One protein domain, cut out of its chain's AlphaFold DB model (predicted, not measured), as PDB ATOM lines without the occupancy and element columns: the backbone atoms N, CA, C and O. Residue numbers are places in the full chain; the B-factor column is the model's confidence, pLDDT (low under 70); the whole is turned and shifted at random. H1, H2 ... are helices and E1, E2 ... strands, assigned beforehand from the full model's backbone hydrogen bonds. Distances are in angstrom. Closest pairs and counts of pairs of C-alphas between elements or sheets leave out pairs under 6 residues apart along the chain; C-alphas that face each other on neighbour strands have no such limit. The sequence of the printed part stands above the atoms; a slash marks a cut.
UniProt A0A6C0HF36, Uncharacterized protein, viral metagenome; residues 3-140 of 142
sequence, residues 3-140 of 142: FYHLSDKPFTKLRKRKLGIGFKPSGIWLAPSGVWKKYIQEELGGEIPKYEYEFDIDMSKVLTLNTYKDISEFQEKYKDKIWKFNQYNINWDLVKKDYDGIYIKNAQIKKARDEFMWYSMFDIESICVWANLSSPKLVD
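What this domain is: This is residues 3 to 140 of the 142 residues of an uncharacterized protein of viral metagenome (UniProt A0A6C0HF36). Two small sheets adjoin along an elongated body: E1, E3 and E7 make one end, E2, E6, E5 and E4 make the middle, and the short helices H2, H3, H4 and H5 gather at the other end. H1 sits by the two sheets away from those helices, and the long stretch of residues 8 to 27 runs from E1 to the helix end and folds back to E2. The printed part has 138 residues, with E1 E2 H1 E3 E4 H2 H3 E5 H4 H5 E6 E7 along the chain; under half of the residues, 67, are in these five helices and seven strands, a mixed class. One sheet has the order E2 E6 E5 E4 and is mixed, the other E1 E3 E7 and is antiparallel. The whole is compact, with a radius of gyration of the C-alphas of 15.3 A, and spans 47 by 31 by 24 A.

How they stand to each other: E1, residues 3 to 7, is antiparallel to E3, residues 51 to 56, with N 5 and O 53 2.9 A apart. E7, residues 137 to 139, is antiparallel to E3 on N 54 and O 137, 2.8 A. The closest C-alphas of E1 and E2, residues 28 to 30, are those of His 5 and Leu 30, 4.8 A apart. H1, residues 35 to 44, only grazes the sheet E1 E3 E7, with residues 35 to 37. E6, residues 126 to 129, is antiparallel to E2 on N 28 and O 129, 2.9 A, and to E5, residues 101 to 104, on N 104 and O 126, 2.8 A. E5 is parallel to E4, residues 62 to 65, on N 103 and O 63, 2.8 A. E4, H2, residues 68 to 78, H3, residues 92 to 98, and E5 form a strand-helix-strand unit, two parallel neighbour strands joined through helices, with a right-handed crossover. H2 and H3 only graze this sheet. They only just touch, with 3 pairs of C-alphas within 8 A, Tyr 78 and Leu 94 closest at 6.5 A, and are about perpendicular at 80 degrees. H4, residues 110 to 115, touches H2 at a shallow tilt of 27 degrees, the same way, Tyr 68 and Ala 112 having the closest C-alphas, 5.9 A. H5, residues 117 to 120, touches H4 only at the corner, the closest C-alphas being those of Arg 113 and Ser 120, 4.4 A. Every O i to N i+4 pair is within hydrogen-bond range in H1, H2 and H4; H3 has 1 of 3, with 3 of 4 O i to N i+3 pairs, and H5 is too short for an O i to N i+4 pair.

Where its parts are: E1 begins at C-alpha 3, (35.525, 1.808, -45.138), and measures 13.7 A from first to last C-alpha. E3 measures 16.7 A, H1 12.6 A, H2 15.3 A and H3 10.1 A. H2 begins at C-alpha 68, (55.925, 6.559, -54.994), and E7 ends at C-alpha 139, (25.204, -2.608, -43.995).

The domain as a whole: The two C-alphas farthest apart, those of Lys 84 and Asp 140, are 49.0 A apart. The printed part has no cut, and the links E1 to E2 and H2 to H3 are long. The mean pLDDT of the printed part is 92.2, with residues 83 to 87 and residue 140 under 70.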
ATOM      1  N   PHE A   3      34.974   2.989 -44.478       96.94
ATOM      2  CA  PHE A   3      35.525   1.808 -45.138       96.94
ATOM      3  C   PHE A   3      34.685   0.572 -44.811       96.94
ATOM      4  O   PHE A   3      33.981   0.543 -43.804       96.94
ATOM      5  N   TYR A   4      34.790  -0.454 -45.650       96.50
ATOM      6  CA  TYR A   4      33.908  -1.611 -45.631       96.50
ATOM      7  C   TYR A   4      34.693  -2.916 -45.489       96.50
ATOM      8  O   TYR A   4      35.746  -3.094 -46.110       96.50
ATOM      9  N   HIS A   5      34.175  -3.829 -44.671       95.19
ATOM     10  CA  HIS A   5      34.646  -5.207 -44.530       95.19
ATOM     11  C   HIS A   5      33.582  -6.168 -45.049       95.19
ATOM     12  O   HIS A   5      32.415  -6.014 -44.697       95.19
ATOM     13  N   LEU A   6      33.991  -7.187 -45.802       94.94
ATOM     14  CA  LEU A   6      33.113  -8.281 -46.209       94.94
ATOM     15  C   LEU A   6      33.445  -9.549 -45.415       94.94
ATOM     16  O   LEU A   6      34.618  -9.846 -45.179       94.94
ATOM     17  N   SER A   7      32.424 -10.295 -44.995       93.19
ATOM     18  CA  SER A   7      32.597 -11.561 -44.279       93.19
ATOM     19  C   SER A   7      31.447 -12.532 -44.526       93.19
ATOM     20  O   SER A   7      30.295 -12.123 -44.630       93.19
ATOM     21  N   ASP A   8      31.741 -13.832 -44.533       92.75
ATOM     22  CA  ASP A   8      30.716 -14.888 -44.563       92.75
ATOM     23  C   ASP A   8      30.109 -15.165 -43.186       92.75
ATOM     24  O   ASP A   8      29.097 -15.853 -43.057       92.75
ATOM     25  N   LYS A   9      30.742 -14.656 -42.122       92.06
ATOM     26  CA  LYS A   9      30.318 -14.868 -40.736       92.06
ATOM     27  C   LYS A   9      30.009 -13.530 -40.075       92.06
ATOM     28  O   LYS A   9      30.708 -12.553 -40.340       92.06
ATOM     29  N   PRO A  10      29.032 -13.484 -39.150       91.12
ATOM     30  CA  PRO A  10      28.767 -12.273 -38.397       91.12
ATOM     31  C   PRO A  10      30.017 -11.765 -37.675       91.12
ATOM     32  O   PRO A  10      30.723 -12.522 -36.995       91.12
ATOM     33  N   PHE A  11      30.280 -10.469 -37.798       86.81
ATOM     34  CA  PHE A  11      31.345  -9.811 -37.063       86.81
ATOM     35  C   PHE A  11      31.008  -9.793 -35.570       86.81
ATOM     36  O   PHE A  11      29.979  -9.269 -35.156       86.81
ATOM     37  N   THR A  12      31.890 -10.364 -34.750       81.88
ATOM     38  CA  THR A  12      31.674 -10.479 -33.296       81.88
ATOM     39  C   THR A  12      32.604  -9.578 -32.500       81.88
ATOM     40  O   THR A  12      32.163  -8.861 -31.609       81.88
ATOM     41  N   LYS A  13      33.907  -9.616 -32.795       81.56
ATOM     42  CA  LYS A  13      34.913  -8.784 -32.131       81.56
ATOM     43  C   LYS A  13      36.181  -8.656 -32.958       81.56
ATOM     44  O   LYS A  13      36.607  -9.611 -33.615       81.56
ATOM     45  N   LEU A  14      36.858  -7.519 -32.811       77.62
ATOM     46  CA  LEU A  14      38.244  -7.391 -33.242       77.62
ATOM     47  C   LEU A  14      39.144  -8.294 -32.397       77.62
ATOM     48  O   LEU A  14      39.096  -8.293 -31.165       77.62
ATOM     49  N   ARG A  15      40.006  -9.058 -33.067       79.69
ATOM     50  CA  ARG A  15      41.081  -9.807 -32.413       79.69
ATOM     51  C   ARG A  15      42.361  -8.993 -32.506       79.69
ATOM     52  O   ARG A  15      42.769  -8.633 -33.607       79.69
ATOM     53  N   LYS A  16      43.022  -8.760 -31.369       79.75
ATOM     54  CA  LYS A  16      44.378  -8.199 -31.358       79.75
ATOM     55  C   LYS A  16      45.315  -9.173 -32.072       79.75
ATOM     56  O   LYS A  16      45.339 -10.356 -31.736       79.75
ATOM     57  N   ARG A  17      46.072  -8.680 -33.051       82.88
ATOM     58  CA  ARG A  17      47.069  -9.459 -33.796       82.88
ATOM     59  C   ARG A  17      48.468  -8.923 -33.499       82.88
ATOM     60  O   ARG A  17      48.635  -7.735 -33.220       82.88
ATOM     61  N   LYS A  18      49.463  -9.810 -33.517       88.88
ATOM     62  CA  LYS A  18      50.877  -9.411 -33.528       88.88
ATOM     63  C   LYS A  18      51.214  -8.925 -34.936       88.88
ATOM     64  O   LYS A  18      50.769  -9.552 -35.893       88.88
ATOM     65  N   LEU A  19      51.939  -7.815 -35.045       91.44
ATOM     66  CA  LEU A  19      52.286  -7.210 -36.329       91.44
ATOM     67  C   LEU A  19      53.620  -7.766 -36.834       91.44
ATOM     68  O   LEU A  19      53.637  -8.415 -37.876       91.44
ATOM     69  N   GLY A  20      54.690  -7.616 -36.052       92.75
ATOM     70  CA  GLY A  20      55.981  -8.244 -36.326       92.75
ATOM     71  C   GLY A  20      56.698  -7.690 -37.560       92.75
ATOM     72  O   GLY A  20      56.509  -6.539 -37.953       92.75
ATOM     73  N   ILE A  21      57.549  -8.522 -38.162       94.00
ATOM     74  CA  ILE A  21      58.333  -8.200 -39.361       94.00
ATOM     75  C   ILE A  21      57.799  -9.030 -40.532       94.00
ATOM     76  O   ILE A  21      57.621 -10.240 -40.390       94.00
ATOM     77  N   GLY A  22      57.562  -8.404 -41.686       93.56
ATOM     78  CA  GLY A  22      57.138  -9.112 -42.900       93.56
ATOM     79  C   GLY A  22      56.597  -8.195 -43.995       93.56
ATOM     80  O   GLY A  22      56.709  -6.972 -43.907       93.56
ATOM     81  N   PHE A  23      55.980  -8.783 -45.023       93.88
ATOM     82  CA  PHE A  23      55.481  -8.041 -46.190       93.88
ATOM     83  C   PHE A  23      54.139  -7.336 -45.974       93.88
ATOM     84  O   PHE A  23      53.924  -6.250 -46.501       93.88
ATOM     85  N   LYS A  24      53.229  -7.933 -45.198       94.56
ATOM     86  CA  LYS A  24      51.909  -7.359 -44.913       94.56
ATOM     87  C   LYS A  24      51.673  -7.264 -43.406       94.56
ATOM     88  O   LYS A  24      52.016  -8.204 -42.687       94.56
ATOM     89  N   PRO A  25      51.038  -6.183 -42.922       95.12
ATOM     90  CA  PRO A  25      50.648  -6.085 -41.527       95.12
ATOM     91  C   PRO A  25      49.479  -7.022 -41.229       95.12
ATOM     92  O   PRO A  25      48.614  -7.285 -42.071       95.12
ATOM     93  N   SER A  26      49.404  -7.468 -39.979       92.38
ATOM     94  CA  SER A  26      48.237  -8.181 -39.468       92.38
ATOM     95  C   SER A  26      47.239  -7.206 -38.843       92.38
ATOM     96  O   SER A  26      47.520  -6.601 -37.814       92.38
ATOM     97  N   GLY A  27      46.039  -7.120 -39.412       92.50
ATOM     98  CA  GLY A  27      44.947  -6.289 -38.899       92.50
ATOM     99  C   GLY A  27      43.614  -6.646 -39.547       92.50
ATOM    100  O   GLY A  27      43.500  -7.695 -40.191       92.50
ATOM    101  N   ILE A  28      42.599  -5.810 -39.348       93.12
ATOM    102  CA  ILE A  28      41.364  -5.898 -40.128       93.12
ATOM    103  C   ILE A  28      41.558  -5.156 -41.446       93.12
ATOM    104  O   ILE A  28      41.989  -4.004 -41.456       93.12
ATOM    105  N   TRP A  29      41.258  -5.847 -42.540       95.44
ATOM    106  CA  TRP A  29      41.331  -5.291 -43.881       95.44
ATOM    107  C   TRP A  29      39.965  -4.768 -44.292       95.44
ATOM    108  O   TRP A  29      38.968  -5.497 -44.240       95.44
ATOM    109  N   LEU A  30      39.950  -3.501 -44.684       96.38
ATOM    110  CA  LEU A  30      38.789  -2.775 -45.170       96.38
ATOM    111  C   LEU A  30      39.146  -2.129 -46.515       96.38
ATOM    112  O   LEU A  30      40.323  -1.966 -46.840       96.38
ATOM    113  N   ALA A  31      38.144  -1.728 -47.282       97.81
ATOM    114  CA  ALA A  31      38.342  -0.982 -48.523       97.81
ATOM    115  C   ALA A  31      37.242   0.076 -48.691       97.81
ATOM    116  O   ALA A  31      36.230   0.012 -47.987       97.81
ATOM    117  N   PRO A  32      37.415   1.074 -49.572       97.75
ATOM    118  CA  PRO A  32      36.319   1.960 -49.945       97.75
ATOM    119  C   PRO A  32      35.112   1.182 -50.485       97.75
ATOM    120  O   PRO A  32      35.221   0.018 -50.883       97.75
ATOM    121  N   SER A  33      33.950   1.835 -50.499       96.56
ATOM    122  CA  SER A  33      32.693   1.220 -50.941       96.56
ATOM    123  C   SER A  33      32.840   0.554 -52.312       96.56
ATOM    124  O   SER A  33      33.365   1.155 -53.247       96.56
ATOM    125  N   GLY A  34      32.374  -0.690 -52.428       95.62
ATOM    126  CA  GLY A  34      32.372  -1.453 -53.679       95.62
ATOM    127  C   GLY A  34      33.728  -2.009 -54.130       95.62
ATOM    128  O   GLY A  34      33.738  -2.921 -54.953       95.62
ATOM    129  N   VAL A  35      34.858  -1.555 -53.572       97.31
ATOM    130  CA  VAL A  35      36.201  -1.992 -54.004       97.31
ATOM    131  C   VAL A  35      36.408  -3.490 -53.777       97.31
ATOM    132  O   VAL A  35      36.835  -4.191 -54.692       97.31
ATOM    133  N   TRP A  36      36.025  -4.011 -52.603       96.62
ATOM    134  CA  TRP A  36      36.075  -5.455 -52.349       96.62
ATOM    135  C   TRP A  36      35.179  -6.249 -53.295       96.62
ATOM    136  O   TRP A  36      35.619  -7.259 -53.832       96.62
ATOM    137  N   LYS A  37      33.936  -5.796 -53.506       96.12
ATOM    138  CA  LYS A  37      32.968  -6.510 -54.349       96.12
ATOM    139  C   LYS A  37      33.470  -6.613 -55.787       96.12
ATOM    140  O   LYS A  37      33.508  -7.706 -56.340       96.12
ATOM    141  N   LYS A  38      33.960  -5.494 -56.328       96.56
ATOM    142  CA  LYS A  38      34.570  -5.429 -57.655       96.56
ATOM    143  C   LYS A  38      35.759  -6.382 -57.780       96.56
ATOM    144  O   LYS A  38      35.792  -7.184 -58.701       96.56
ATOM    145  N   TYR A  39      36.696  -6.341 -56.830       96.56
ATOM    146  CA  TYR A  39      37.868  -7.223 -56.841       96.56
ATOM    147  C   TYR A  39      37.482  -8.707 -56.805       96.56
ATOM    148  O   TYR A  39      38.012  -9.512 -57.565       96.56
ATOM    149  N   ILE A  40      36.519  -9.076 -55.958       96.00
ATOM    150  CA  ILE A  40      36.051 -10.461 -55.852       96.00
ATOM    151  C   ILE A  40      35.393 -10.922 -57.158       96.00
ATOM    152  O   ILE A  40      35.673 -12.026 -57.612       96.00
ATOM    153  N   GLN A  41      34.547 -10.092 -57.768       95.94
ATOM    154  CA  GLN A  41      33.799 -10.459 -58.973       95.94
ATOM    155  C   GLN A  41      34.663 -10.471 -60.236       95.94
ATOM    156  O   GLN A  41      34.539 -11.386 -61.044       95.94
ATOM    157  N   GLU A  42      35.512  -9.459 -60.415       95.62
ATOM    158  CA  GLU A  42      36.252  -9.246 -61.662       95.62
ATOM    159  C   GLU A  42      37.611  -9.956 -61.676       95.62
ATOM    160  O   GLU A  42      38.000 -10.481 -62.714       95.62
ATOM    161  N   GLU A  43      38.319 -10.010 -60.541       94.06
ATOM    162  CA  GLU A  43      39.689 -10.548 -60.480       94.06
ATOM    163  C   GLU A  43      39.740 -11.959 -59.883       94.06
ATOM    164  O   GLU A  43      40.505 -12.804 -60.343       94.06
ATOM    165  N   LEU A  44      38.930 -12.239 -58.852       93.50
ATOM    166  CA  LEU A  44      38.910 -13.560 -58.207       93.50
ATOM    167  C   LEU A  44      37.845 -14.507 -58.780       93.50
ATOM    168  O   LEU A  44      37.957 -15.716 -58.584       93.50
ATOM    169  N   GLY A  45      36.810 -13.981 -59.447       92.81
ATOM    170  CA  GLY A  45      35.660 -14.757 -59.926       92.81
ATOM    171  C   GLY A  45      34.841 -15.417 -58.806       92.81
ATOM    172  O   GLY A  45      34.265 -16.483 -59.013       92.81
ATOM    173  N   GLY A  46      34.838 -14.829 -57.606       93.19
ATOM    174  CA  GLY A  46      34.199 -15.385 -56.409       93.19
ATOM    175  C   GLY A  46      32.797 -14.840 -56.126       93.19
ATOM    176  O   GLY A  46      32.351 -13.852 -56.710       93.19
ATOM    177  N   GLU A  47      32.112 -15.466 -55.170       94.31
ATOM    178  CA  GLU A  47      30.843 -14.969 -54.629       94.31
ATOM    179  C   GLU A  47      31.074 -13.846 -53.609       94.31
ATOM    180  O   GLU A  47      32.048 -13.854 -52.852       94.31
ATOM    181  N   ILE A  48      30.164 -12.868 -53.575       94.81
ATOM    182  CA  ILE A  48      30.221 -11.776 -52.600       94.81
ATOM    183  C   ILE A  48      29.838 -12.310 -51.212       94.81
ATOM    184  O   ILE A  48      28.750 -12.871 -51.074       94.81
ATOM    185  N   PRO A  49      30.672 -12.101 -50.174       94.38
ATOM    186  CA  PRO A  49      30.341 -12.536 -48.825       94.38
ATOM    187  C   PRO A  49      29.041 -11.922 -48.302       94.38
ATOM    188  O   PRO A  49      28.743 -10.754 -48.555       94.38
ATOM    189  N   LYS A  50      28.307 -12.703 -47.502       95.06
ATOM    190  CA  LYS A  50      26.949 -12.377 -47.026       95.06
ATOM    191  C   LYS A  50      26.837 -11.075 -46.222       95.06
ATOM    192  O   LYS A  50      25.793 -10.431 -46.241       95.06
ATOM    193  N   TYR A  51      27.857 -10.731 -45.443       95.06
ATOM    194  CA  TYR A  51      27.803  -9.589 -44.533       95.06
ATOM    195  C   TYR A  51      28.762  -8.493 -44.976       95.06
ATOM    196  O   TYR A  51      29.952  -8.744 -45.179       95.06
ATOM    197  N   GLU A  52      28.254  -7.265 -45.027       95.62
ATOM    198  CA  GLU A  52      29.037  -6.055 -45.244       95.62
ATOM    199  C   GLU A  52      28.988  -5.169 -43.998       95.62
ATOM    200  O   GLU A  52      27.932  -4.914 -43.425       95.62
ATOM    201  N   TYR A  53      30.148  -4.702 -43.555       95.12
ATOM    202  CA  TYR A  53      30.285  -3.903 -42.344       95.12
ATOM    203  C   TYR A  53      30.943  -2.571 -42.653       95.12
ATOM    204  O   TYR A  53      32.069  -2.548 -43.144       95.12
ATOM    205  N   GLU A  54      30.275  -1.476 -42.304       95.62
ATOM    206  CA  GLU A  54      30.810  -0.120 -42.382       95.62
ATOM    207  C   GLU A  54      31.572   0.221 -41.097       95.62
ATOM    208  O   GLU A  54      31.062   0.076 -39.980       95.62
ATOM    209  N   PHE A  55      32.782   0.739 -41.271       94.50
ATOM    210  CA  PHE A  55      33.616   1.306 -40.224       94.50
ATOM    211  C   PHE A  55      33.892   2.773 -40.527       94.50
ATOM    212  O   PHE A  55      34.266   3.118 -41.649       94.50
ATOM    213  N   ASP A  56      33.772   3.628 -39.514       94.12
ATOM    214  CA  ASP A  56      34.279   4.996 -39.586       94.12
ATOM    215  C   ASP A  56      35.685   5.055 -38.987       94.12
ATOM    216  O   ASP A  56      35.888   4.782 -37.803       94.12
ATOM    217  N   ILE A  57      36.659   5.367 -39.839       93.94
ATOM    218  CA  ILE A  57      38.079   5.377 -39.514       93.94
ATOM    219  C   ILE A  57      38.575   6.809 -39.330       93.94
ATOM    220  O   ILE A  57      38.458   7.646 -40.231       93.94
ATOM    221  N   ASP A  58      39.187   7.073 -38.179       93.94
ATOM    222  CA  ASP A  58      39.929   8.306 -37.930       93.94
ATOM    223  C   ASP A  58      41.230   8.313 -38.746       93.94
ATOM    224  O   ASP A  58      42.234   7.702 -38.378       93.94
ATOM    225  N   MET A  59      41.207   9.022 -39.874       95.00
ATOM    226  CA  MET A  59      42.346   9.090 -40.788       95.00
ATOM    227  C   MET A  59      43.521   9.904 -40.236       95.00
ATOM    228  O   MET A  59      44.613   9.799 -40.783       95.00
ATOM    229  N   SER A  60      43.346  10.673 -39.152       94.94
ATOM    230  CA  SER A  60      44.451  11.430 -38.541       94.94
ATOM    231  C   SER A  60      45.507  10.526 -37.891       94.94
ATOM    232  O   SER A  60      46.647  10.945 -37.701       94.94
ATOM    233  N   LYS A  61      45.145   9.270 -37.597       93.06
ATOM    234  CA  LYS A  61      46.019   8.255 -36.987       93.06
ATOM    235  C   LYS A  61      46.454   7.164 -37.960       93.06
ATOM    236  O   LYS A  61      47.090   6.192 -37.556       93.06
ATOM    237  N   VAL A  62      46.093   7.293 -39.233       96.56
ATOM    238  CA  VAL A  62      46.371   6.298 -40.269       96.56
ATOM    239  C   VAL A  62      47.407   6.854 -41.227       96.56
ATOM    240  O   VAL A  62      47.230   7.921 -41.812       96.56
ATOM    241  N   LEU A  63      48.473   6.091 -41.449       97.69
ATOM    242  CA  LEU A  63      49.426   6.412 -42.498       97.69
ATOM    243  C   LEU A  63      48.778   6.190 -43.867       97.69
ATOM    244  O   LEU A  63      48.377   5.072 -44.179       97.69
ATOM    245  N   THR A  64      48.723   7.222 -44.703       98.25
ATOM    246  CA  THR A  64      48.244   7.100 -46.086       98.25
ATOM    247  C   THR A  64      49.425   7.065 -47.048       98.25
ATOM    248  O   THR A  64      50.236   7.986 -47.052       98.25
ATOM    249  N   LEU A  65      49.500   6.025 -47.881       98.19
ATOM    250  CA  LEU A  65      50.466   5.908 -48.973       98.19
ATOM    251  C   LEU A  65      49.732   6.058 -50.307       98.19
ATOM    252  O   LEU A  65      48.866   5.245 -50.640       98.19
ATOM    253  N   ASN A  66      50.052   7.109 -51.061       97.44
ATOM    254  CA  ASN A  66      49.372   7.450 -52.312       97.44
ATOM    255  C   ASN A  66      50.335   7.672 -53.484       97.44
ATOM    256  O   ASN A  66      49.940   7.553 -54.642       97.44
ATOM    257  N   THR A  67      51.590   8.012 -53.200       98.50
ATOM    258  CA  THR A  67      52.615   8.285 -54.206       98.50
ATOM    259  C   THR A  67      53.825   7.377 -54.028       98.50
ATOM    260  O   THR A  67      54.069   6.830 -52.953       98.50
ATOM    261  N   TYR A  68      54.636   7.249 -55.083       98.31
ATOM    262  CA  TYR A  68      55.925   6.559 -54.994       98.31
ATOM    263  C   TYR A  68      56.816   7.156 -53.892       98.31
ATOM    264  O   TYR A  68      57.505   6.417 -53.193       98.31
ATOM    265  N   LYS A  69      56.792   8.486 -53.726       98.31
ATOM    266  CA  LYS A  69      57.581   9.178 -52.704       98.31
ATOM    267  C   LYS A  69      57.171   8.724 -51.303       98.31
ATOM    268  O   LYS A  69      58.046   8.325 -50.543       98.31
ATOM    269  N   ASP A  70      55.868   8.685 -51.014       98.25
ATOM    270  CA  ASP A  70      55.350   8.223 -49.719       98.25
ATOM    271  C   ASP A  70      55.844   6.800 -49.411       98.25
ATOM    272  O   ASP A  70      56.295   6.507 -48.306       98.25
ATOM    273  N   ILE A  71      55.793   5.912 -50.411       98.12
ATOM    274  CA  ILE A  71      56.198   4.506 -50.285       98.12
ATOM    275  C   ILE A  71      57.708   4.388 -50.057       98.12
ATOM    276  O   ILE A  71      58.142   3.621 -49.199       98.12
ATOM    277  N   SER A  72      58.507   5.158 -50.796       97.19
ATOM    278  CA  SER A  72      59.963   5.164 -50.654       97.19
ATOM    279  C   SER A  72      60.398   5.702 -49.287       97.19
ATOM    280  O   SER A  72      61.281   5.122 -48.659       97.19
ATOM    281  N   GLU A  73      59.776   6.776 -48.797       97.50
ATOM    282  CA  GLU A  73      60.054   7.332 -47.466       97.50
ATOM    283  C   GLU A  73      59.615   6.369 -46.355       97.50
ATOM    284  O   GLU A  73      60.341   6.164 -45.377       97.50
ATOM    285  N   PHE A  74      58.465   5.713 -46.528       97.44
ATOM    286  CA  PHE A  74      57.986   4.674 -45.621       97.44
ATOM    287  C   PHE A  74      58.951   3.485 -45.538       97.44
ATOM    288  O   PHE A  74      59.316   3.071 -44.435       97.44
ATOM    289  N   GLN A  75      59.396   2.969 -46.688       95.56
ATOM    290  CA  GLN A  75      60.377   1.889 -46.779       95.56
ATOM    291  C   GLN A  75      61.652   2.251 -46.011       95.56
ATOM    292  O   GLN A  75      62.103   1.486 -45.162       95.56
ATOM    293  N   GLU A  76      62.224   3.432 -46.247       94.69
ATOM    294  CA  GLU A  76      63.461   3.840 -45.574       94.69
ATOM    295  C   GLU A  76      63.298   3.999 -44.058       94.69
ATOM    296  O   GLU A  76      64.196   3.631 -43.288       94.69
ATOM    297  N   LYS A  77      62.139   4.501 -43.614       96.19
ATOM    298  CA  LYS A  77      61.853   4.684 -42.191       96.19
ATOM    299  C   LYS A  77      61.646   3.352 -41.463       96.19
ATOM    300  O   LYS A  77      62.195   3.181 -40.372       96.19
ATOM    301  N   TYR A  78      60.882   2.425 -42.045       96.25
ATOM    302  CA  TYR A  78      60.365   1.247 -41.336       96.25
ATOM    303  C   TYR A  78      60.885  -0.106 -41.827       96.25
ATOM    304  O   TYR A  78      60.475  -1.127 -41.270       96.25
ATOM    305  N   LYS A  79      61.786  -0.159 -42.815       94.12
ATOM    306  CA  LYS A  79      62.444  -1.419 -43.194       94.12
ATOM    307  C   LYS A  79      63.119  -2.084 -41.998       94.12
ATOM    308  O   LYS A  79      63.644  -1.408 -41.107       94.12
ATOM    309  N   ASP A  80      63.133  -3.412 -41.991       89.12
ATOM    310  CA  ASP A  80      63.934  -4.155 -41.023       89.12
ATOM    311  C   ASP A  80      65.426  -3.852 -41.238       89.12
ATOM    312  O   ASP A  80      65.977  -4.057 -42.318       89.12
ATOM    313  N   LYS A  81      66.082  -3.327 -40.198       83.25
ATOM    314  CA  LYS A  81      67.506  -2.951 -40.224       83.25
ATOM    315  C   LYS A  81      68.409  -4.028 -39.628       83.25
ATOM    316  O   LYS A  81      69.627  -3.918 -39.740       83.25
ATOM    317  N   ILE A  82      67.833  -5.034 -38.969       76.00
ATOM    318  CA  ILE A  82      68.599  -6.035 -38.217       76.00
ATOM    319  C   ILE A  82      69.152  -7.100 -39.166       76.00
ATOM    320  O   ILE A  82      70.312  -7.494 -39.056       76.00
ATOM    321  N   TRP A  83      68.351  -7.536 -40.138       64.19
ATOM    322  CA  TRP A  83      68.721  -8.614 -41.047       64.19
ATOM    323  C   TRP A  83      69.033  -8.074 -42.443       64.19
ATOM    324  O   TRP A  83      68.134  -7.685 -43.181       64.19
ATOM    325  N   LYS A  84      70.313  -8.110 -42.847       61.03
ATOM    326  CA  LYS A  84      70.774  -7.623 -44.168       61.03
ATOM    327  C   LYS A  84      70.062  -8.282 -45.362       61.03
ATOM    328  O   LYS A  84      69.942  -7.660 -46.409       61.03
ATOM    329  N   PHE A  85      69.567  -9.511 -45.202       60.88
ATOM    330  CA  PHE A  85      68.800 -10.224 -46.232       60.88
ATOM    331  C   PHE A  85      67.304  -9.852 -46.260       60.88
ATOM    332  O   PHE A  85      66.619 -10.154 -47.231       60.88
ATOM    333  N   ASN A  86      66.802  -9.154 -45.235       62.78
ATOM    334  CA  ASN A  86      65.397  -8.759 -45.079       62.78
ATOM    335  C   ASN A  86      65.137  -7.297 -45.458       62.78
ATOM    336  O   ASN A  86      64.154  -6.715 -45.008       62.78
ATOM    337  N   GLN A  87      65.962  -6.699 -46.319       69.19
ATOM    338  CA  GLN A  87      65.747  -5.322 -46.790       69.19
ATOM    339  C   GLN A  87      64.374  -5.103 -47.455       69.19
ATOM    340  O   GLN A  87      63.937  -3.969 -47.607       69.19
ATOM    341  N   TYR A  88      63.679  -6.181 -47.819       81.06
ATOM    342  CA  TYR A  88      62.331  -6.168 -48.380       81.06
ATOM    343  C   TYR A  88      61.206  -6.205 -47.338       81.06
ATOM    344  O   TYR A  88      60.053  -5.981 -47.694       81.06
ATOM    345  N   ASN A  89      61.516  -6.507 -46.075       90.25
ATOM    346  CA  ASN A  89      60.532  -6.605 -45.007       90.25
ATOM    347  C   ASN A  89      60.348  -5.269 -44.297       90.25
ATOM    348  O   ASN A  89      61.298  -4.522 -44.054       90.25
ATOM    349  N   ILE A  90      59.114  -5.034 -43.866       95.88
ATOM    350  CA  ILE A  90      58.756  -3.908 -43.017       95.88
ATOM    351  C   ILE A  90      58.667  -4.386 -41.573       95.88
ATOM    352  O   ILE A  90      58.111  -5.449 -41.281       95.88
ATOM    353  N   ASN A  91      59.200  -3.583 -40.659       95.69
ATOM    354  CA  ASN A  91      58.997  -3.748 -39.233       95.69
ATOM    355  C   ASN A  91      57.687  -3.061 -38.825       95.69
ATOM    356  O   ASN A  91      57.654  -1.883 -38.461       95.69
ATOM    357  N   TRP A  92      56.591  -3.812 -38.882       96.00
ATOM    358  CA  TRP A  92      55.255  -3.323 -38.554       96.00
ATOM    359  C   TRP A  92      55.099  -2.981 -37.067       96.00
ATOM    360  O   TRP A  92      54.286  -2.125 -36.724       96.00
ATOM    361  N   ASP A  93      55.910  -3.570 -36.183       94.94
ATOM    362  CA  ASP A  93      55.935  -3.181 -34.769       94.94
ATOM    363  C   ASP A  93      56.472  -1.754 -34.566       94.94
ATOM    364  O   ASP A  93      56.088  -1.099 -33.597       94.94
ATOM    365  N   LEU A  94      57.317  -1.239 -35.472       95.50
ATOM    366  CA  LEU A  94      57.692   0.179 -35.485       95.50
ATOM    367  C   LEU A  94      56.562   1.051 -36.032       95.50
ATOM    368  O   LEU A  94      56.239   2.059 -35.415       95.50
ATOM    369  N   VAL A  95      55.921   0.639 -37.131       96.62
ATOM    370  CA  VAL A  95      54.792   1.379 -37.729       96.62
ATOM    371  C   VAL A  95      53.665   1.571 -36.709       96.62
ATOM    372  O   VAL A  95      53.116   2.660 -36.586       96.62
ATOM    373  N   LYS A  96      53.374   0.533 -35.916       95.00
ATOM    374  CA  LYS A  96      52.342   0.548 -34.872       95.00
ATOM    375  C   LYS A  96      52.583   1.567 -33.752       95.00
ATOM    376  O   LYS A  96      51.639   1.916 -33.048       95.00
ATOM    377  N   LYS A  97      53.825   2.003 -33.530       94.44
ATOM    378  CA  LYS A  97      54.125   3.033 -32.521       94.44
ATOM    379  C   LYS A  97      53.665   4.415 -32.973       94.44
ATOM    380  O   LYS A  97      53.315   5.230 -32.127       94.44
ATOM    381  N   ASP A  98      53.649   4.632 -34.285       95.44
ATOM    382  CA  ASP A  98      53.375   5.930 -34.894       95.44
ATOM    383  C   ASP A  98      51.937   6.013 -35.436       95.44
ATOM    384  O   ASP A  98      51.375   7.104 -35.507       95.44
ATOM    385  N   TYR A  99      51.331   4.873 -35.802       96.00
ATOM    386  CA  TYR A  99      50.026   4.820 -36.466       96.00
ATOM    387  C   TYR A  99      49.142   3.662 -35.988       96.00
ATOM    388  O   TYR A  99      49.612   2.585 -35.614       96.00
ATOM    389  N   ASP A 100      47.832   3.862 -36.114       94.69
ATOM    390  CA  ASP A 100      46.785   2.882 -35.805       94.69
ATOM    391  C   ASP A 100      46.449   1.963 -36.994       94.69
ATOM    392  O   ASP A 100      45.811   0.915 -36.830       94.69
ATOM    393  N   GLY A 101      46.904   2.336 -38.191       96.00
ATOM    394  CA  GLY A 101      46.717   1.589 -39.426       96.00
ATOM    395  C   GLY A 101      47.510   2.168 -40.595       96.00
ATOM    396  O   GLY A 101      48.161   3.209 -40.482       96.00
ATOM    397  N   ILE A 102      47.413   1.493 -41.738       97.81
ATOM    398  CA  ILE A 102      47.986   1.917 -43.018       97.81
ATOM    399  C   ILE A 102      46.931   1.831 -44.115       97.81
ATOM    400  O   ILE A 102      46.257   0.811 -44.256       97.81
ATOM    401  N   TYR A 103      46.802   2.893 -44.899       98.38
ATOM    402  CA  TYR A 103      45.911   2.992 -46.044       98.38
ATOM    403  C   TYR A 103      46.730   3.094 -47.326       98.38
ATOM    404  O   TYR A 103      47.425   4.082 -47.566       98.38
ATOM    405  N   ILE A 104      46.637   2.057 -48.150       98.31
ATOM    406  CA  ILE A 104      47.211   2.024 -49.487       98.31
ATOM    407  C   ILE A 104      46.167   2.598 -50.433       98.31
ATOM    408  O   ILE A 104      45.250   1.898 -50.856       98.31
ATOM    409  N   LYS A 105      46.284   3.895 -50.724       97.69
ATOM    410  CA  LYS A 105      45.309   4.623 -51.543       97.69
ATOM    411  C   LYS A 105      45.440   4.291 -53.028       97.69
ATOM    412  O   LYS A 105      44.457   4.248 -53.753       97.69
ATOM    413  N   ASN A 106      46.660   4.020 -53.475       96.62
ATOM    414  CA  ASN A 106      46.940   3.528 -54.815       96.62
ATOM    415  C   ASN A 106      47.846   2.311 -54.671       96.62
ATOM    416  O   ASN A 106      48.946   2.468 -54.165       96.62
ATOM    417  N   ALA A 107      47.383   1.126 -55.081       96.19
ATOM    418  CA  ALA A 107      48.152  -0.125 -55.018       96.19
ATOM    419  C   ALA A 107      48.900  -0.445 -56.333       96.19
ATOM    420  O   ALA A 107      49.677  -1.399 -56.410       96.19
ATOM    421  N   GLN A 108      48.684   0.360 -57.379       97.00
ATOM    422  CA  GLN A 108      49.073   0.065 -58.764       97.00
ATOM    423  C   GLN A 108      50.217   0.951 -59.284       97.00
ATOM    424  O   GLN A 108      50.488   1.019 -60.481       97.00
ATOM    425  N   ILE A 109      50.944   1.623 -58.387       97.88
ATOM    426  CA  ILE A 109      52.144   2.397 -58.740       97.88
ATOM    427  C   ILE A 109      53.250   1.451 -59.230       97.88
ATOM    428  O   ILE A 109      54.012   0.917 -58.423       97.88
ATOM    429  N   LYS A 110      53.359   1.275 -60.554       97.69
ATOM    430  CA  LYS A 110      54.258   0.306 -61.206       97.69
ATOM    431  C   LYS A 110      55.681   0.324 -60.642       97.69
ATOM    432  O   LYS A 110      56.160  -0.702 -60.178       97.69
ATOM    433  N   LYS A 111      56.321   1.498 -60.603       97.62
ATOM    434  CA  LYS A 111      57.696   1.643 -60.097       97.62
ATOM    435  C   LYS A 111      57.849   1.114 -58.663       97.62
ATOM    436  O   LYS A 111      58.794   0.399 -58.370       97.62
ATOM    437  N   ALA A 112      56.897   1.424 -57.782       97.12
ATOM    438  CA  ALA A 112      56.933   0.945 -56.403       97.12
ATOM    439  C   ALA A 112      56.707  -0.573 -56.306       97.12
ATOM    440  O   ALA A 112      57.307  -1.213 -55.450       97.12
ATOM    441  N   ARG A 113      55.869  -1.159 -57.174       96.44
ATOM    442  CA  ARG A 113      55.662  -2.620 -57.234       96.44
ATOM    443  C   ARG A 113      56.913  -3.355 -57.715       96.44
ATOM    444  O   ARG A 113      57.195  -4.436 -57.211       96.44
ATOM    445  N   ASP A 114      57.645  -2.764 -58.657       95.19
ATOM    446  CA  ASP A 114      58.886  -3.332 -59.192       95.19
ATOM    447  C   ASP A 114      60.034  -3.253 -58.163       95.19
ATOM    448  O   ASP A 114      60.849  -4.169 -58.075       95.19
ATOM    449  N   GLU A 115      60.095  -2.180 -57.366       95.19
ATOM    450  CA  GLU A 115      61.204  -1.932 -56.430       95.19
ATOM    451  C   GLU A 115      60.971  -2.465 -55.006       95.19
ATOM    452  O   GLU A 115      61.914  -2.897 -54.341       95.19
ATOM    453  N   PHE A 116      59.729  -2.449 -54.512       94.31
ATOM    454  CA  PHE A 116      59.410  -2.778 -53.122       94.31
ATOM    455  C   PHE A 116      58.521  -4.022 -53.041       94.31
ATOM    456  O   PHE A 116      57.296  -3.954 -53.145       94.31
ATOM    457  N   MET A 117      59.144  -5.176 -52.786       93.19
ATOM    458  CA  MET A 117      58.457  -6.475 -52.736       93.19
ATOM    459  C   MET A 117      57.295  -6.527 -51.732       93.19
ATOM    460  O   MET A 117      56.293  -7.180 -51.993       93.19
ATOM    461  N   TRP A 118      57.377  -5.837 -50.591       95.62
ATOM    462  CA  TRP A 118      56.255  -5.802 -49.648       95.62
ATOM    463  C   TRP A 118      55.027  -5.087 -50.236       95.62
ATOM    464  O   TRP A 118      53.893  -5.486 -49.983       95.62
ATOM    465  N   TYR A 119      55.252  -4.051 -51.045       97.00
ATOM    466  CA  TYR A 119      54.201  -3.229 -51.630       97.00
ATOM    467  C   TYR A 119      53.524  -3.926 -52.818       97.00
ATOM    468  O   TYR A 119      52.313  -3.796 -52.998       97.00
ATOM    469  N   SER A 120      54.258  -4.738 -53.588       95.38
ATOM    470  CA  SER A 120      53.668  -5.533 -54.675       95.38
ATOM    471  C   SER A 120      52.636  -6.554 -54.187       95.38
ATOM    472  O   SER A 120      51.777  -6.972 -54.963       95.38
ATOM    473  N   MET A 121      52.655  -6.892 -52.894       95.12
ATOM    474  CA  MET A 121      51.662  -7.771 -52.290       95.12
ATOM    475  C   MET A 121      50.272  -7.132 -52.190       95.12
ATOM    476  O   MET A 121      49.322  -7.852 -51.915       95.12
ATOM    477  N   PHE A 122      50.111  -5.815 -52.326       96.50
ATOM    478  CA  PHE A 122      48.802  -5.162 -52.229       96.50
ATOM    479  C   PHE A 122      48.123  -5.129 -53.597       96.50
ATOM    480  O   PHE A 122      48.680  -4.597 -54.554       96.50
ATOM    481  N   ASP A 123      46.916  -5.680 -53.682       95.12
ATOM    482  CA  ASP A 123      46.215  -5.862 -54.957       95.12
ATOM    483  C   ASP A 123      45.323  -4.666 -55.302       95.12
ATOM    484  O   ASP A 123      45.231  -4.241 -56.452       95.12
ATOM    485  N   ILE A 124      44.699  -4.072 -54.286       97.12
ATOM    486  CA  ILE A 124      43.691  -3.025 -54.444       97.12
ATOM    487  C   ILE A 124      43.844  -1.932 -53.391       97.12
ATOM    488  O   ILE A 124      44.514  -2.105 -52.366       97.12
ATOM    489  N   GLU A 125      43.172  -0.810 -53.638       98.00
ATOM    490  CA  GLU A 125      43.003   0.253 -52.656       98.00
ATOM    491  C   GLU A 125      42.363  -0.301 -51.377       98.00
ATOM    492  O   GLU A 125      41.225  -0.770 -51.373       98.00
ATOM    493  N   SER A 126      43.116  -0.286 -50.283       97.94
ATOM    494  CA  SER A 126      42.706  -0.948 -49.048       97.94
ATOM    495  C   SER A 126      43.413  -0.367 -47.834       97.94
ATOM    496  O   SER A 126      44.511   0.184 -47.914       97.94
ATOM    497  N   ILE A 127      42.763  -0.493 -46.683       97.62
ATOM    498  CA  ILE A 127      43.287  -0.084 -45.385       97.62
ATOM    499  C   ILE A 127      43.389  -1.302 -44.469       97.62
ATOM    500  O   ILE A 127      42.468  -2.117 -44.386       97.62
ATOM    501  N   CYS A 128      44.509  -1.412 -43.760       96.75
ATOM    502  CA  CYS A 128      44.692  -2.361 -42.671       96.75
ATOM    503  C   CYS A 128      44.771  -1.602 -41.352       96.75
ATOM    504  O   CYS A 128      45.647  -0.752 -41.184       96.75
ATOM    505  N   VAL A 129      43.878  -1.917 -40.414       95.06
ATOM    506  CA  VAL A 129      43.837  -1.275 -39.094       95.06
ATOM    507  C   VAL A 129      44.104  -2.303 -37.999       95.06
ATOM    508  O   VAL A 129      43.587  -3.423 -38.035       95.06
ATOM    509  N   TRP A 130      44.932  -1.941 -37.020       92.12
ATOM    510  CA  TRP A 130      45.331  -2.820 -35.910       92.12
ATOM    511  C   TRP A 130      45.042  -2.242 -34.523       92.12
ATOM    512  O   TRP A 130      45.259  -2.928 -33.518       92.12
ATOM    513  N   ALA A 131      44.559  -1.004 -34.454       81.25
ATOM    514  CA  ALA A 131      44.079  -0.390 -33.227       81.25
ATOM    515  C   ALA A 131      42.599  -0.702 -32.952       81.25
ATOM    516  O   ALA A 131      41.932  -1.425 -33.698       81.25
ATOM    517  N   ASN A 132      42.089  -0.172 -31.840       72.88
ATOM    518  CA  ASN A 132      40.681  -0.303 -31.489       72.88
ATOM    519  C   ASN A 132      39.833   0.499 -32.482       72.88
ATOM    520  O   ASN A 132      39.894   1.726 -32.495       72.88
ATOM    521  N   LEU A 133      39.025  -0.195 -33.280       76.50
ATOM    522  CA  LEU A 133      37.961   0.438 -34.051       76.50
ATOM    523  C   LEU A 133      36.719   0.619 -33.186       76.50
ATOM    524  O   LEU A 133      36.480  -0.145 -32.246       76.50
ATOM    525  N   SER A 134      35.900   1.596 -33.561       75.44
ATOM    526  CA  SER A 134      34.496   1.624 -33.167       75.44
ATOM    527  C   SER A 134      33.790   0.343 -33.636       75.44
ATOM    528  O   SER A 134      34.221  -0.323 -34.584       75.44
ATOM    529  N   SER A 135      32.705  -0.030 -32.953       82.38
ATOM    530  CA  SER A 135      31.874  -1.149 -33.398       82.38
ATOM    531  C   SER A 135      31.351  -0.874 -34.811       82.38
ATOM    532  O   SER A 135      30.807   0.213 -35.036       82.38
ATOM    533  N   PRO A 136      31.491  -1.822 -35.755       89.50
ATOM    534  CA  PRO A 136      30.993  -1.615 -37.104       89.50
ATOM    535  C   PRO A 136      29.474  -1.550 -37.141       89.50
ATOM    536  O   PRO A 136      28.786  -2.149 -36.310       89.50
ATOM    537  N   LYS A 137      28.957  -0.894 -38.175       90.50
ATOM    538  CA  LYS A 137      27.543  -0.951 -38.542       90.50
ATOM    539  C   LYS A 137      27.363  -2.019 -39.613       90.50
ATOM    540  O   LYS A 137      28.084  -2.001 -40.607       90.50
ATOM    541  N   LEU A 138      26.428  -2.946 -39.412       90.06
ATOM    542  CA  LEU A 138      26.018  -3.856 -40.480       90.06
ATOM    543  C   LEU A 138      25.335  -3.022 -41.571       90.06
ATOM    544  O   LEU A 138      24.393  -2.284 -41.283       90.06
ATOM    545  N   VAL A 139      25.849  -3.119 -42.789       86.31
ATOM    546  CA  VAL A 139      25.204  -2.608 -43.995       86.31
ATOM    547  C   VAL A 139      24.313  -3.743 -44.480       86.31
ATOM    548  O   VAL A 139      24.778  -4.880 -44.542       86.31
ATOM    549  N   ASP A 140      23.032  -3.439 -44.679       66.06
ATOM    550  CA  ASP A 140      21.928  -4.378 -44.925       66.06
ATOM    551  C   ASP A 140      22.375  -5.657 -45.672       66.06
ATOM    552  O   ASP A 140      22.977  -5.541 -46.745       66.06
TER     553      ASP A 140